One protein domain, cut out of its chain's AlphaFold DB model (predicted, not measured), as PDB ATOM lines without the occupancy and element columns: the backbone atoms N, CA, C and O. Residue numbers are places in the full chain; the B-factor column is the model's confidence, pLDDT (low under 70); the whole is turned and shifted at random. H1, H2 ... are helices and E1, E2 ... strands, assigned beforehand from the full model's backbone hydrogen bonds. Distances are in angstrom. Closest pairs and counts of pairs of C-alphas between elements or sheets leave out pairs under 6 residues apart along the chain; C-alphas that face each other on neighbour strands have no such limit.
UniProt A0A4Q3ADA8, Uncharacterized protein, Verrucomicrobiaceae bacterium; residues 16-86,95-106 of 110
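AT A GLANCE: This is residues 16 to 86 and 95 to 106 of the 110 residues of an uncharacterized protein of Verrucomicrobiaceae bacterium (UniProt A0A4Q3ADA8). Two lobes stand well separated: a larger one in which H2 runs through the middle, with H3 and H4 packed on one side and H5 on the other, and a small one in which H1 lies over the hairpin E1 E2. A strip of chain, residues 27 to 34, joins them. The printed part has 83 residues, in the order H1 H2 H3 H4 H5 E1 E2, with one antiparallel sheet, E1 - E2; the class is mostly helix. The whole is loose, radius of gyration of the C-alphas 15.5 A, and elongated, spanning 45 by 24 by 19 A.

IN THESE COORDINATES: H1, residues 16 to 26, begins at C-alpha 16 (239.547, 292.916, 255.973) and is 15.1 A long. H2, residues 35 to 48, is 19.8 A long and ends at C-alpha 48 (244.459, 287.123, 283.389). H3 is residues 51 to 58, H4 62 to 69 and H5 75 to 82. E1 is residues 96 to 98; E2, 103 to 105, ends at C-alpha 105 (233.187, 281.606, 247.868).

HOW THE PARTS SIT: H2, the hub, touches H3, closest C-alphas Ile 45 and Val 54 at 6.4 A, a helical hairpin, opposite ways at 36 degrees, only just a steep tilt. With residues 43 to 47 alone it touches H5, C-alphas Tyr 43 and Ala 78 at 4.5 A. With residues 41 to 45 alone it touches H4, C-alphas Ser 42 and Tyr 69 at 5.2 A. H1 is apart from H2; its closest C-alpha to E2 is Leu 23, 6.4 A from Val 104. In the hairpin E1 E2, N 96 and O 105 are 2.9 A apart, within hydrogen-bond range. In the five helices every O i to N i+4 pair is within that range.

THE WHOLE: The farthest C-alphas, Ser 50 and Ala 101, are 45.2 A apart. Residues 87 to 94 are not printed; the gap is 13.0 A. Of the links printed whole, none is long. No printed residue is under 70.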
ATOM      1  N   LEU A  16     239.711 294.230 255.339       79.50
ATOM      2  CA  LEU A  16     239.547 292.916 255.973       79.50
ATOM      3  C   LEU A  16     238.328 292.868 256.914       79.50
ATOM      4  O   LEU A  16     237.596 291.889 256.944       79.50
ATOM      5  N   HIS A  17     238.028 293.959 257.626       80.50
ATOM      6  CA  HIS A  17     236.837 294.036 258.483       80.50
ATOM      7  C   HIS A  17     235.513 293.816 257.716       80.50
ATOM      8  O   HIS A  17     234.554 293.270 258.269       80.50
ATOM      9  N   ARG A  18     235.444 294.229 256.443       84.94
ATOM     10  CA  ARG A  18     234.275 294.034 255.569       84.94
ATOM     11  C   ARG A  18     234.198 292.598 255.074       84.94
ATOM     12  O   ARG A  18     233.112 292.030 255.089       84.94
ATOM     13  N   GLU A  19     235.339 292.027 254.699       88.19
ATOM     14  CA  GLU A  19     235.465 290.622 254.295       88.19
ATOM     15  C   GLU A  19     234.999 289.689 255.409       88.19
ATOM     16  O   GLU A  19     234.137 288.849 255.180       88.19
ATOM     17  N   VAL A  20     235.472 289.905 256.638       88.94
ATOM     18  CA  VAL A  20     235.068 289.109 257.805       88.94
ATOM     19  C   VAL A  20     233.564 289.234 258.074       88.94
ATOM     20  O   VAL A  20     232.899 288.242 258.355       88.94
ATOM     21  N   THR A  21     232.993 290.434 257.927       90.19
ATOM     22  CA  THR A  21     231.540 290.628 258.080       90.19
ATOM     23  C   THR A  21     230.749 289.898 256.986       90.19
ATOM     24  O   THR A  21     229.688 289.340 257.259       90.19
ATOM     25  N   ALA A  22     231.239 289.901 255.744       90.94
ATOM     26  CA  ALA A  22     230.616 289.170 254.641       90.94
ATOM     27  C   ALA A  22     230.713 287.652 254.846       90.94
ATOM     28  O   ALA A  22     229.723 286.950 254.649       90.94
ATOM     29  N   LEU A  23     231.866 287.165 255.307       92.00
ATOM     30  CA  LEU A  23     232.089 285.765 255.648       92.00
ATOM     31  C   LEU A  23     231.129 285.298 256.745       92.00
ATOM     32  O   LEU A  23     230.453 284.292 256.568       92.00
ATOM     33  N   ALA A  24     231.003 286.052 257.841       92.94
ATOM     34  CA  ALA A  24     230.087 285.704 258.925       92.94
ATOM     35  C   ALA A  24     228.635 285.577 258.434       92.94
ATOM     36  O   ALA A  24     227.935 284.637 258.802       92.94
ATOM     37  N   ARG A  25     228.196 286.463 257.525       91.56
ATOM     38  CA  ARG A  25     226.872 286.361 256.888       91.56
ATOM     39  C   ARG A  25     226.732 285.105 256.032       91.56
ATOM     40  O   ARG A  25     225.699 284.448 256.111       91.56
ATOM     41  N   ALA A  26     227.745 284.774 255.232       91.81
ATOM     42  CA  ALA A  26     227.745 283.566 254.407       91.81
ATOM     43  C   ALA A  26     227.667 282.290 255.264       91.81
ATOM     44  O   ALA A  26     226.948 281.357 254.921       91.81
ATOM     45  N   LEU A  27     228.329 282.299 256.425       92.44
ATOM     46  CA  LEU A  27     228.290 281.230 257.425       92.44
ATOM     47  C   LEU A  27     227.045 281.269 258.329       92.44
ATOM     48  O   LEU A  27     226.928 280.446 259.232       92.44
ATOM     49  N   LYS A  28     226.114 282.211 258.110       93.75
ATOM     50  CA  LYS A  28     224.911 282.425 258.938       93.75
ATOM     51  C   LYS A  28     225.225 282.617 260.430       93.75
ATOM     52  O   LYS A  28     224.434 282.240 261.290       93.75
ATOM     53  N   MET A  29     226.372 283.217 260.730       93.19
ATOM     54  CA  MET A  29     226.800 283.545 262.084       93.19
ATOM     55  C   MET A  29     226.344 284.950 262.470       93.19
ATOM     56  O   MET A  29     226.398 285.887 261.667       93.19
ATOM     57  N   GLU A  30     225.961 285.124 263.732       93.19
ATOM     58  CA  GLU A  30     225.765 286.456 264.288       93.19
ATOM     59  C   GLU A  30     227.100 287.206 264.331       93.19
ATOM     60  O   GLU A  30     228.113 286.697 264.811       93.19
ATOM     61  N   TRP A  31     227.103 288.443 263.830       93.62
ATOM     62  CA  TRP A  31     228.301 289.282 263.809       93.62
ATOM     63  C   TRP A  31     228.005 290.703 264.300       93.62
ATOM     64  O   TRP A  31     227.917 291.640 263.494       93.62
ATOM     65  N   PRO A  32     227.810 290.890 265.619       91.81
ATOM     66  CA  PRO A  32     227.550 292.202 266.189       91.81
ATOM     67  C   PRO A  32     228.684 293.195 265.925       91.81
ATOM     68  O   PRO A  32     229.858 292.850 265.746       91.81
ATOM     69  N   ARG A  33     228.343 294.482 265.963       89.88
ATOM     70  CA  ARG A  33     229.338 295.553 265.891       89.88
ATOM     71  C   ARG A  33     230.379 295.367 267.003       89.88
ATOM     72  O   ARG A  33     230.026 295.210 268.163       89.88
ATOM     73  N   ASN A  34     231.662 295.471 266.646       88.88
ATOM     74  CA  ASN A  34     232.801 295.327 267.564       88.88
ATOM     75  C   ASN A  34     232.912 293.957 268.264       88.88
ATOM     76  O   ASN A  34     233.605 293.872 269.279       88.88
ATOM     77  N   VAL A  35     232.303 292.894 267.717       91.81
ATOM     78  CA  VAL A  35     232.310 291.555 268.335       91.81
ATOM     79  C   VAL A  35     233.715 291.070 268.691       91.81
ATOM     80  O   VAL A  35     233.929 290.656 269.818       91.81
ATOM     81  N   LEU A  36     234.711 291.249 267.814       91.88
ATOM     82  CA  LEU A  36     236.088 290.806 268.082       91.88
ATOM     83  C   LEU A  36     236.720 291.480 269.309       91.88
ATOM     84  O   LEU A  36     237.422 290.822 270.070       91.88
ATOM     85  N   ARG A  37     236.460 292.779 269.531       92.69
ATOM     86  CA  ARG A  37     236.933 293.477 270.740       92.69
ATOM     87  C   ARG A  37     236.199 292.957 271.975       92.69
ATOM     88  O   ARG A  37     236.832 292.761 273.003       92.69
ATOM     89  N   HIS A  38     234.888 292.741 271.866       92.50
ATOM     90  CA  HIS A  38     234.083 292.186 272.954       92.50
ATOM     91  C   HIS A  38     234.584 290.794 273.357       92.50
ATOM     92  O   HIS A  38     234.879 290.573 274.526       92.50
ATOM     93  N   SER A  39     234.759 289.902 272.380       93.81
ATOM     94  CA  SER A  39     235.309 288.561 272.574       93.81
ATOM     95  C   SER A  39     236.693 288.614 273.210       93.81
ATOM     96  O   SER A  39     236.910 287.956 274.220       93.81
ATOM     97  N   PHE A  40     237.601 289.445 272.681       95.44
ATOM     98  CA  PHE A  40     238.932 289.614 273.263       95.44
ATOM     99  C   PHE A  40     238.857 289.974 274.749       95.44
ATOM    100  O   PHE A  40     239.505 289.317 275.555       95.44
ATOM    101  N   ILE A  41     238.054 290.975 275.125       95.50
ATOM    102  CA  ILE A  41     237.944 291.417 276.519       95.50
ATOM    103  C   ILE A  41     237.419 290.286 277.414       95.50
ATOM    104  O   ILE A  41     238.036 290.023 278.446       95.50
ATOM    105  N   SER A  42     236.332 289.609 277.017       94.25
ATOM    106  CA  SER A  42     235.736 288.505 277.787       94.25
ATOM    107  C   SER A  42     236.730 287.364 278.021       94.25
ATOM    108  O   SER A  42     236.972 286.963 279.158       94.25
ATOM    109  N   TYR A  43     237.391 286.891 276.964       96.19
ATOM    110  CA  TYR A  43     238.352 285.795 277.087       96.19
ATOM    111  C   TYR A  43     239.626 286.227 277.825       96.19
ATOM    112  O   TYR A  43     240.199 285.461 278.602       96.19
ATOM    113  N   ARG A  44     240.077 287.474 277.644       95.94
ATOM    114  CA  ARG A  44     241.284 287.979 278.305       95.94
ATOM    115  C   ARG A  44     241.100 288.122 279.813       95.94
ATOM    116  O   ARG A  44     242.010 287.751 280.556       95.94
ATOM    117  N   ILE A  45     239.943 288.612 280.273       95.00
ATOM    118  CA  ILE A  45     239.671 288.720 281.713       95.00
ATOM    119  C   ILE A  45     239.576 287.340 282.373       95.00
ATOM    120  O   ILE A  45     240.047 287.190 283.497       95.00
ATOM    121  N   ALA A  46     239.082 286.319 281.661       93.56
ATOM    122  CA  ALA A  46     239.066 284.939 282.149       93.56
ATOM    123  C   ALA A  46     240.483 284.359 282.344       93.56
ATOM    124  O   ALA A  46     240.741 283.713 283.360       93.56
ATOM    125  N   LYS A  47     241.422 284.645 281.425       93.75
ATOM    126  CA  LYS A  47     242.831 284.205 281.532       93.75
ATOM    127  C   LYS A  47     243.611 284.947 282.612       93.75
ATOM    128  O   LYS A  47     244.302 284.335 283.416       93.75
ATOM    129  N   VAL A  48     243.562 286.276 282.585       93.50
ATOM    130  CA  VAL A  48     244.459 287.123 283.389       93.50
ATOM    131  C   VAL A  48     243.888 287.401 284.776       93.50
ATOM    132  O   VAL A  48     244.641 287.639 285.716       93.50
ATOM    133  N   LYS A  49     242.556 287.381 284.919       90.81
ATOM    134  CA  LYS A  49     241.844 287.632 286.182       90.81
ATOM    135  C   LYS A  49     242.180 289.002 286.806       90.81
ATOM    136  O   LYS A  49     241.985 289.204 288.000       90.81
ATOM    137  N   SER A  50     242.633 289.965 285.990       93.56
ATOM    138  CA  SER A  50     242.928 291.352 286.383       93.56
ATOM    139  C   SER A  50     242.207 292.347 285.474       93.56
ATOM    140  O   SER A  50     242.522 292.470 284.290       93.56
ATOM    141  N   ALA A  51     241.238 293.078 286.030       93.06
ATOM    142  CA  ALA A  51     240.478 294.078 285.279       93.06
ATOM    143  C   ALA A  51     241.328 295.292 284.886       93.06
ATOM    144  O   ALA A  51     241.129 295.836 283.803       93.06
ATOM    145  N   ASP A  52     242.291 295.684 285.725       95.38
ATOM    146  CA  ASP A  52     243.169 296.831 285.469       95.38
ATOM    147  C   ASP A  52     244.067 296.591 284.258       95.38
ATOM    148  O   ASP A  52     244.208 297.456 283.390       95.38
ATOM    149  N   GLN A  53     244.610 295.378 284.146       95.88
ATOM    150  CA  GLN A  53     245.413 294.998 282.992       95.88
ATOM    151  C   GLN A  53     244.575 295.000 281.709       95.88
ATOM    152  O   GLN A  53     244.973 295.595 280.710       95.88
ATOM    153  N   VAL A  54     243.396 294.373 281.729       95.44
ATOM    154  CA  VAL A  54     242.530 294.296 280.541       95.44
ATOM    155  C   VAL A  54     242.006 295.674 280.136       95.44
ATOM    156  O   VAL A  54     241.881 295.966 278.947       95.44
ATOM    157  N   ALA A  55     241.740 296.547 281.107       95.56
ATOM    158  CA  ALA A  55     241.373 297.935 280.868       95.56
ATOM    159  C   ALA A  55     242.467 298.678 280.084       95.56
ATOM    160  O   ALA A  55     242.161 299.313 279.072       95.56
ATOM    161  N   LEU A  56     243.733 298.521 280.483       96.25
ATOM    162  CA  LEU A  56     244.875 299.104 279.778       96.25
ATOM    163  C   LEU A  56     245.054 298.513 278.369       96.25
ATOM    164  O   LEU A  56     245.238 299.261 277.411       96.25
ATOM    165  N   GLU A  57     244.955 297.189 278.225       94.94
ATOM    166  CA  GLU A  57     245.113 296.492 276.938       94.94
ATOM    167  C   GLU A  57     244.016 296.865 275.924       94.94
ATOM    168  O   GLU A  57     244.286 297.015 274.731       94.94
ATOM    169  N   ALA A  58     242.771 297.019 276.381       93.31
ATOM    170  CA  ALA A  58     241.612 297.236 275.516       93.31
ATOM    171  C   ALA A  58     241.176 298.706 275.393       93.31
ATOM    172  O   ALA A  58     240.241 298.990 274.634       93.31
ATOM    173  N   GLY A  59     241.807 299.626 276.133       93.50
ATOM    174  CA  GLY A  59     241.411 301.035 276.195       93.50
ATOM    175  C   GLY A  59     240.041 301.247 276.851       93.50
ATOM    176  O   GLY A  59     239.232 302.026 276.353       93.50
ATOM    177  N   ASN A  60     239.761 300.517 277.932       92.75
ATOM    178  CA  ASN A  60     238.542 300.630 278.742       92.75
ATOM    179  C   ASN A  60     238.873 301.107 280.163       92.75
ATOM    180  O   ASN A  60     240.039 301.237 280.523       92.75
ATOM    181  N   SER A  61     237.853 301.342 280.993       93.56
ATOM    182  CA  SER A  61     238.044 301.495 282.440       93.56
ATOM    183  C   SER A  61     237.869 300.152 283.165       93.56
ATOM    184  O   SER A  61     237.027 299.348 282.748       93.56
ATOM    185  N   PRO A  62     238.568 299.914 284.291       93.31
ATOM    186  CA  PRO A  62     238.389 298.693 285.083       93.31
ATOM    187  C   PRO A  62     236.939 298.488 285.536       93.31
ATOM    188  O   PRO A  62     236.424 297.374 285.516       93.31
ATOM    189  N   SER A  63     236.235 299.580 285.858       93.38
ATOM    190  CA  SER A  63     234.813 299.554 286.218       93.38
ATOM    191  C   SER A  63     233.915 299.014 285.099       93.38
ATOM    192  O   SER A  63     232.996 298.243 285.369       93.38
ATOM    193  N   ILE A  64     234.189 299.372 283.841       92.00
ATOM    194  CA  ILE A  64     233.464 298.849 282.677       92.00
ATOM    195  C   ILE A  64     233.784 297.368 282.463       92.00
ATOM    196  O   ILE A  64     232.870 296.596 282.171       92.00
ATOM    197  N   ILE A  65     235.044 296.960 282.656       91.38
ATOM    198  CA  ILE A  65     235.448 295.548 282.584       91.38
ATOM    199  C   ILE A  65     234.677 294.717 283.617       91.38
ATOM    200  O   ILE A  65     234.021 293.741 283.257       91.38
ATOM    201  N   PHE A  66     234.679 295.143 284.882       87.75
ATOM    202  CA  PHE A  66     233.967 294.447 285.953       87.75
ATOM    203  C   PHE A  66     232.461 294.361 285.718       87.75
ATOM    204  O   PHE A  66     231.875 293.312 285.966       87.75
ATOM    205  N   LYS A  67     231.841 295.443 285.233       88.12
ATOM    206  CA  LYS A  67     230.392 295.495 285.014       88.12
ATOM    207  C   LYS A  67     229.935 294.585 283.876       88.12
ATOM    208  O   LYS A  67     228.893 293.953 283.989       88.12
ATOM    209  N   ASN A  68     230.675 294.581 282.768       86.00
ATOM    210  CA  ASN A  68     230.169 294.053 281.502       86.00
ATOM    211  C   ASN A  68     230.830 292.744 281.059       86.00
ATOM    212  O   ASN A  68     230.349 292.162 280.095       86.00
ATOM    213  N   TYR A  69     231.934 292.313 281.682       82.19
ATOM    214  CA  TYR A  69     232.754 291.215 281.146       82.19
ATOM    215  C   TYR A  69     233.177 290.161 282.169       82.19
ATOM    216  O   TYR A  69     233.682 289.107 281.785       82.19
ATOM    217  N   ARG A  70     232.992 290.420 283.466       73.38
ATOM    218  CA  ARG A  70     233.314 289.446 284.511       73.38
ATOM    219  C   ARG A  70     232.370 288.241 284.414       73.38
ATOM    220  O   ARG A  70     231.172 288.425 284.247       73.38
ATOM    221  N   GLU A  71     232.926 287.034 284.547       73.25
ATOM    222  CA  GLU A  71     232.181 285.757 284.606       73.25
ATOM    223  C   GLU A  71     231.387 285.389 283.336       73.25
ATOM    224  O   GLU A  71     230.566 284.480 283.367       73.25
ATOM    225  N   LEU A  72     231.660 286.031 282.192       78.19
ATOM    226  CA  LEU A  72     231.002 285.683 280.925       78.19
ATOM    227  C   LEU A  72     231.553 284.423 280.248       78.19
ATOM    228  O   LEU A  72     230.850 283.819 279.443       78.19
ATOM    229  N   THR A  73     232.815 284.071 280.501       87.50
ATOM    230  CA  THR A  73     233.516 282.974 279.816       87.50
ATOM    231  C   THR A  73     234.449 282.246 280.773       87.50
ATOM    232  O   THR A  73     234.978 282.840 281.716       87.50
ATOM    233  N   THR A  74     234.700 280.974 280.499       92.31
ATOM    234  CA  THR A  74     235.656 280.132 281.228       92.31
ATOM    235  C   THR A  74     237.086 280.305 280.712       92.31
ATOM    236  O   THR A  74     237.322 280.825 279.618       92.31
ATOM    237  N   GLU A  75     238.062 279.860 281.508       94.19
ATOM    238  CA  GLU A  75     239.469 279.854 281.094       94.19
ATOM    239  C   GLU A  75     239.696 278.927 279.884       94.19
ATOM    240  O   GLU A  75     240.373 279.317 278.934       94.19
ATOM    241  N   ASP A  76     239.030 277.769 279.863       95.44
ATOM    242  CA  ASP A  76     239.088 276.794 278.769       95.44
ATOM    243  C   ASP A  76     238.548 277.353 277.444       95.44
ATOM    244  O   ASP A  76     239.106 277.105 276.373       95.44
ATOM    245  N   GLU A  77     237.450 278.115 277.481       95.19
ATOM    246  CA  GLU A  77     236.926 278.791 276.287       95.19
ATOM    247  C   GLU A  77     237.887 279.865 275.787       95.19
ATOM    248  O   GLU A  77     238.072 280.011 274.575       95.19
ATOM    249  N   ALA A  78     238.536 280.584 276.706       95.31
ATOM    250  CA  ALA A  78     239.556 281.549 276.340       95.31
ATOM    251  C   ALA A  78     240.753 280.865 275.669       95.31
ATOM    252  O   ALA A  78     241.217 281.346 274.636       95.31
ATOM    253  N   ASP A  79     241.206 279.722 276.183       96.06
ATOM    254  CA  ASP A  79     242.291 278.950 275.573       96.06
ATOM    255  C   ASP A  79     241.931 278.453 274.173       96.06
ATOM    256  O   ASP A  79     242.734 278.586 273.247       96.06
ATOM    257  N   LYS A  80     240.698 277.976 273.969       96.25
ATOM    258  CA  LYS A  80     240.207 277.615 272.629       96.25
ATOM    259  C   LYS A  80     240.208 278.813 271.683       96.25
ATOM    260  O   LYS A  80     240.626 278.674 270.540       96.25
ATOM    261  N   TRP A  81     239.759 279.980 272.147       95.12
ATOM    262  CA  TRP A  81     239.689 281.184 271.322       95.12
ATOM    263  C   TRP A  81     241.074 281.725 270.951       95.12
ATOM    264  O   TRP A  81     241.339 281.992 269.780       95.12
ATOM    265  N   PHE A  82     241.985 281.844 271.923       94.94
ATOM    266  CA  PHE A  82     243.365 282.282 271.682       94.94
ATOM    267  C   PHE A  82     244.198 281.230 270.931       94.94
ATOM    268  O   PHE A  82     245.194 281.580 270.301       94.94
ATOM    269  N   GLY A  83     243.779 279.963 270.964       94.88
ATOM    270  CA  GLY A  83     244.360 278.866 270.194       94.88
ATOM    271  C   GLY A  83     243.931 278.815 268.724       94.88
ATOM    272  O   GLY A  83     244.446 277.975 267.985       94.88
ATOM    273  N   ILE A  84     243.023 279.690 268.269       91.75
ATOM    274  CA  ILE A  84     242.653 279.783 266.850       91.75
ATOM    275  C   ILE A  84     243.862 280.293 266.060       91.75
ATOM    276  O   ILE A  84     244.196 281.478 266.075       91.75
ATOM    277  N   LEU A  85     244.507 279.379 265.341       88.12
ATOM    278  CA  LEU A  85     245.683 279.639 264.520       88.12
ATOM    279  C   LEU A  85     245.468 279.091 263.103       88.12
ATOM    280  O   LEU A  85     244.737 278.112 262.926       88.12
ATOM    281  N   PRO A  86     246.091 279.698 262.078       84.50
ATOM    282  CA  PRO A  86     246.084 279.124 260.738       84.50
ATOM    283  C   PRO A  86     246.771 277.751 260.736       84.50
ATOM    284  O   PRO A  86     247.698 277.510 261.514       84.50
ATOM    285  N   PHE A  95     238.868 281.588 251.915       87.44
ATOM    286  CA  PHE A  95     237.698 282.076 251.190       87.44
ATOM    287  C   PHE A  95     238.069 283.223 250.248       87.44
ATOM    288  O   PHE A  95     239.046 283.944 250.468       87.44
ATOM    289  N   GLN A  96     237.225 283.449 249.245       87.62
ATOM    290  CA  GLN A  96     237.267 284.640 248.403       87.62
ATOM    291  C   GLN A  96     236.009 285.476 248.607       87.62
ATOM    292  O   GLN A  96     234.916 284.941 248.782       87.62
ATOM    293  N   TRP A  97     236.154 286.801 248.574       88.06
ATOM    294  CA  TRP A  97     235.023 287.724 248.606       88.06
ATOM    295  C   TRP A  97     235.019 288.610 247.366       88.06
ATOM    296  O   TRP A  97     235.874 289.485 247.203       88.06
ATOM    297  N   ASP A  98     234.013 288.432 246.513       88.75
ATOM    298  CA  ASP A  98     233.736 289.379 245.442       88.75
ATOM    299  C   ASP A  98     232.965 290.570 246.021       88.75
ATOM    300  O   ASP A  98     231.762 290.510 246.283       88.75
ATOM    301  N   ARG A  99     233.655 291.700 246.191       84.44
ATOM    302  CA  ARG A  99     233.049 292.947 246.685       84.44
ATOM    303  C   ARG A  99     231.952 293.519 245.779       84.44
ATOM    304  O   ARG A  99     231.107 294.261 246.278       84.44
ATOM    305  N   ARG A 100     232.005 293.274 244.462       86.75
ATOM    306  CA  ARG A 100     231.051 293.815 243.478       86.75
ATOM    307  C   ARG A 100     229.788 292.971 243.473       86.75
ATOM    308  O   ARG A 100     228.703 293.527 243.612       86.75
ATOM    309  N   ALA A 101     229.944 291.653 243.396       88.62
ATOM    310  CA  ALA A 101     228.828 290.715 243.449       88.62
ATOM    311  C   ALA A 101     228.289 290.501 244.878       88.62
ATOM    312  O   ALA A 101     227.171 290.028 245.049       88.62
ATOM    313  N   ARG A 102     229.063 290.876 245.910       86.25
ATOM    314  CA  ARG A 102     228.814 290.591 247.337       86.25
ATOM    315  C   ARG A 102     228.682 289.092 247.632       86.25
ATOM    316  O   ARG A 102     227.947 288.708 248.537       86.25
ATOM    317  N   ILE A 103     229.421 288.272 246.892       90.12
ATOM    318  CA  ILE A 103     229.428 286.813 247.018       90.12
ATOM    319  C   ILE A 103     230.687 286.385 247.768       90.12
ATOM    320  O   ILE A 103     231.773 286.917 247.529       90.12
ATOM    321  N   VAL A 104     230.525 285.441 248.693       91.94
ATOM    322  CA  VAL A 104     231.631 284.751 249.358       91.94
ATOM    323  C   VAL A 104     231.708 283.343 248.788       91.94
ATOM    324  O   VAL A 104     230.719 282.615 248.829       91.94
ATOM    325  N   THR A 105     232.881 282.971 248.293       92.62
ATOM    326  CA  THR A 105     233.187 281.606 247.868       92.62
ATOM    327  C   THR A 105     234.008 280.954 248.966       92.62
ATOM    328  O   THR A 105     235.102 281.420 249.291       92.62
ATOM    329  N   LEU A 106     233.442 279.915 249.568       87.62
ATOM    330  CA  LEU A 106     234.118 279.069 250.541       87.62
ATOM    331  C   LEU A 106     234.897 277.977 249.793       87.62
ATOM    332  O   LEU A 106     234.507 277.631 248.677       87.62
TER     333      LEU A 106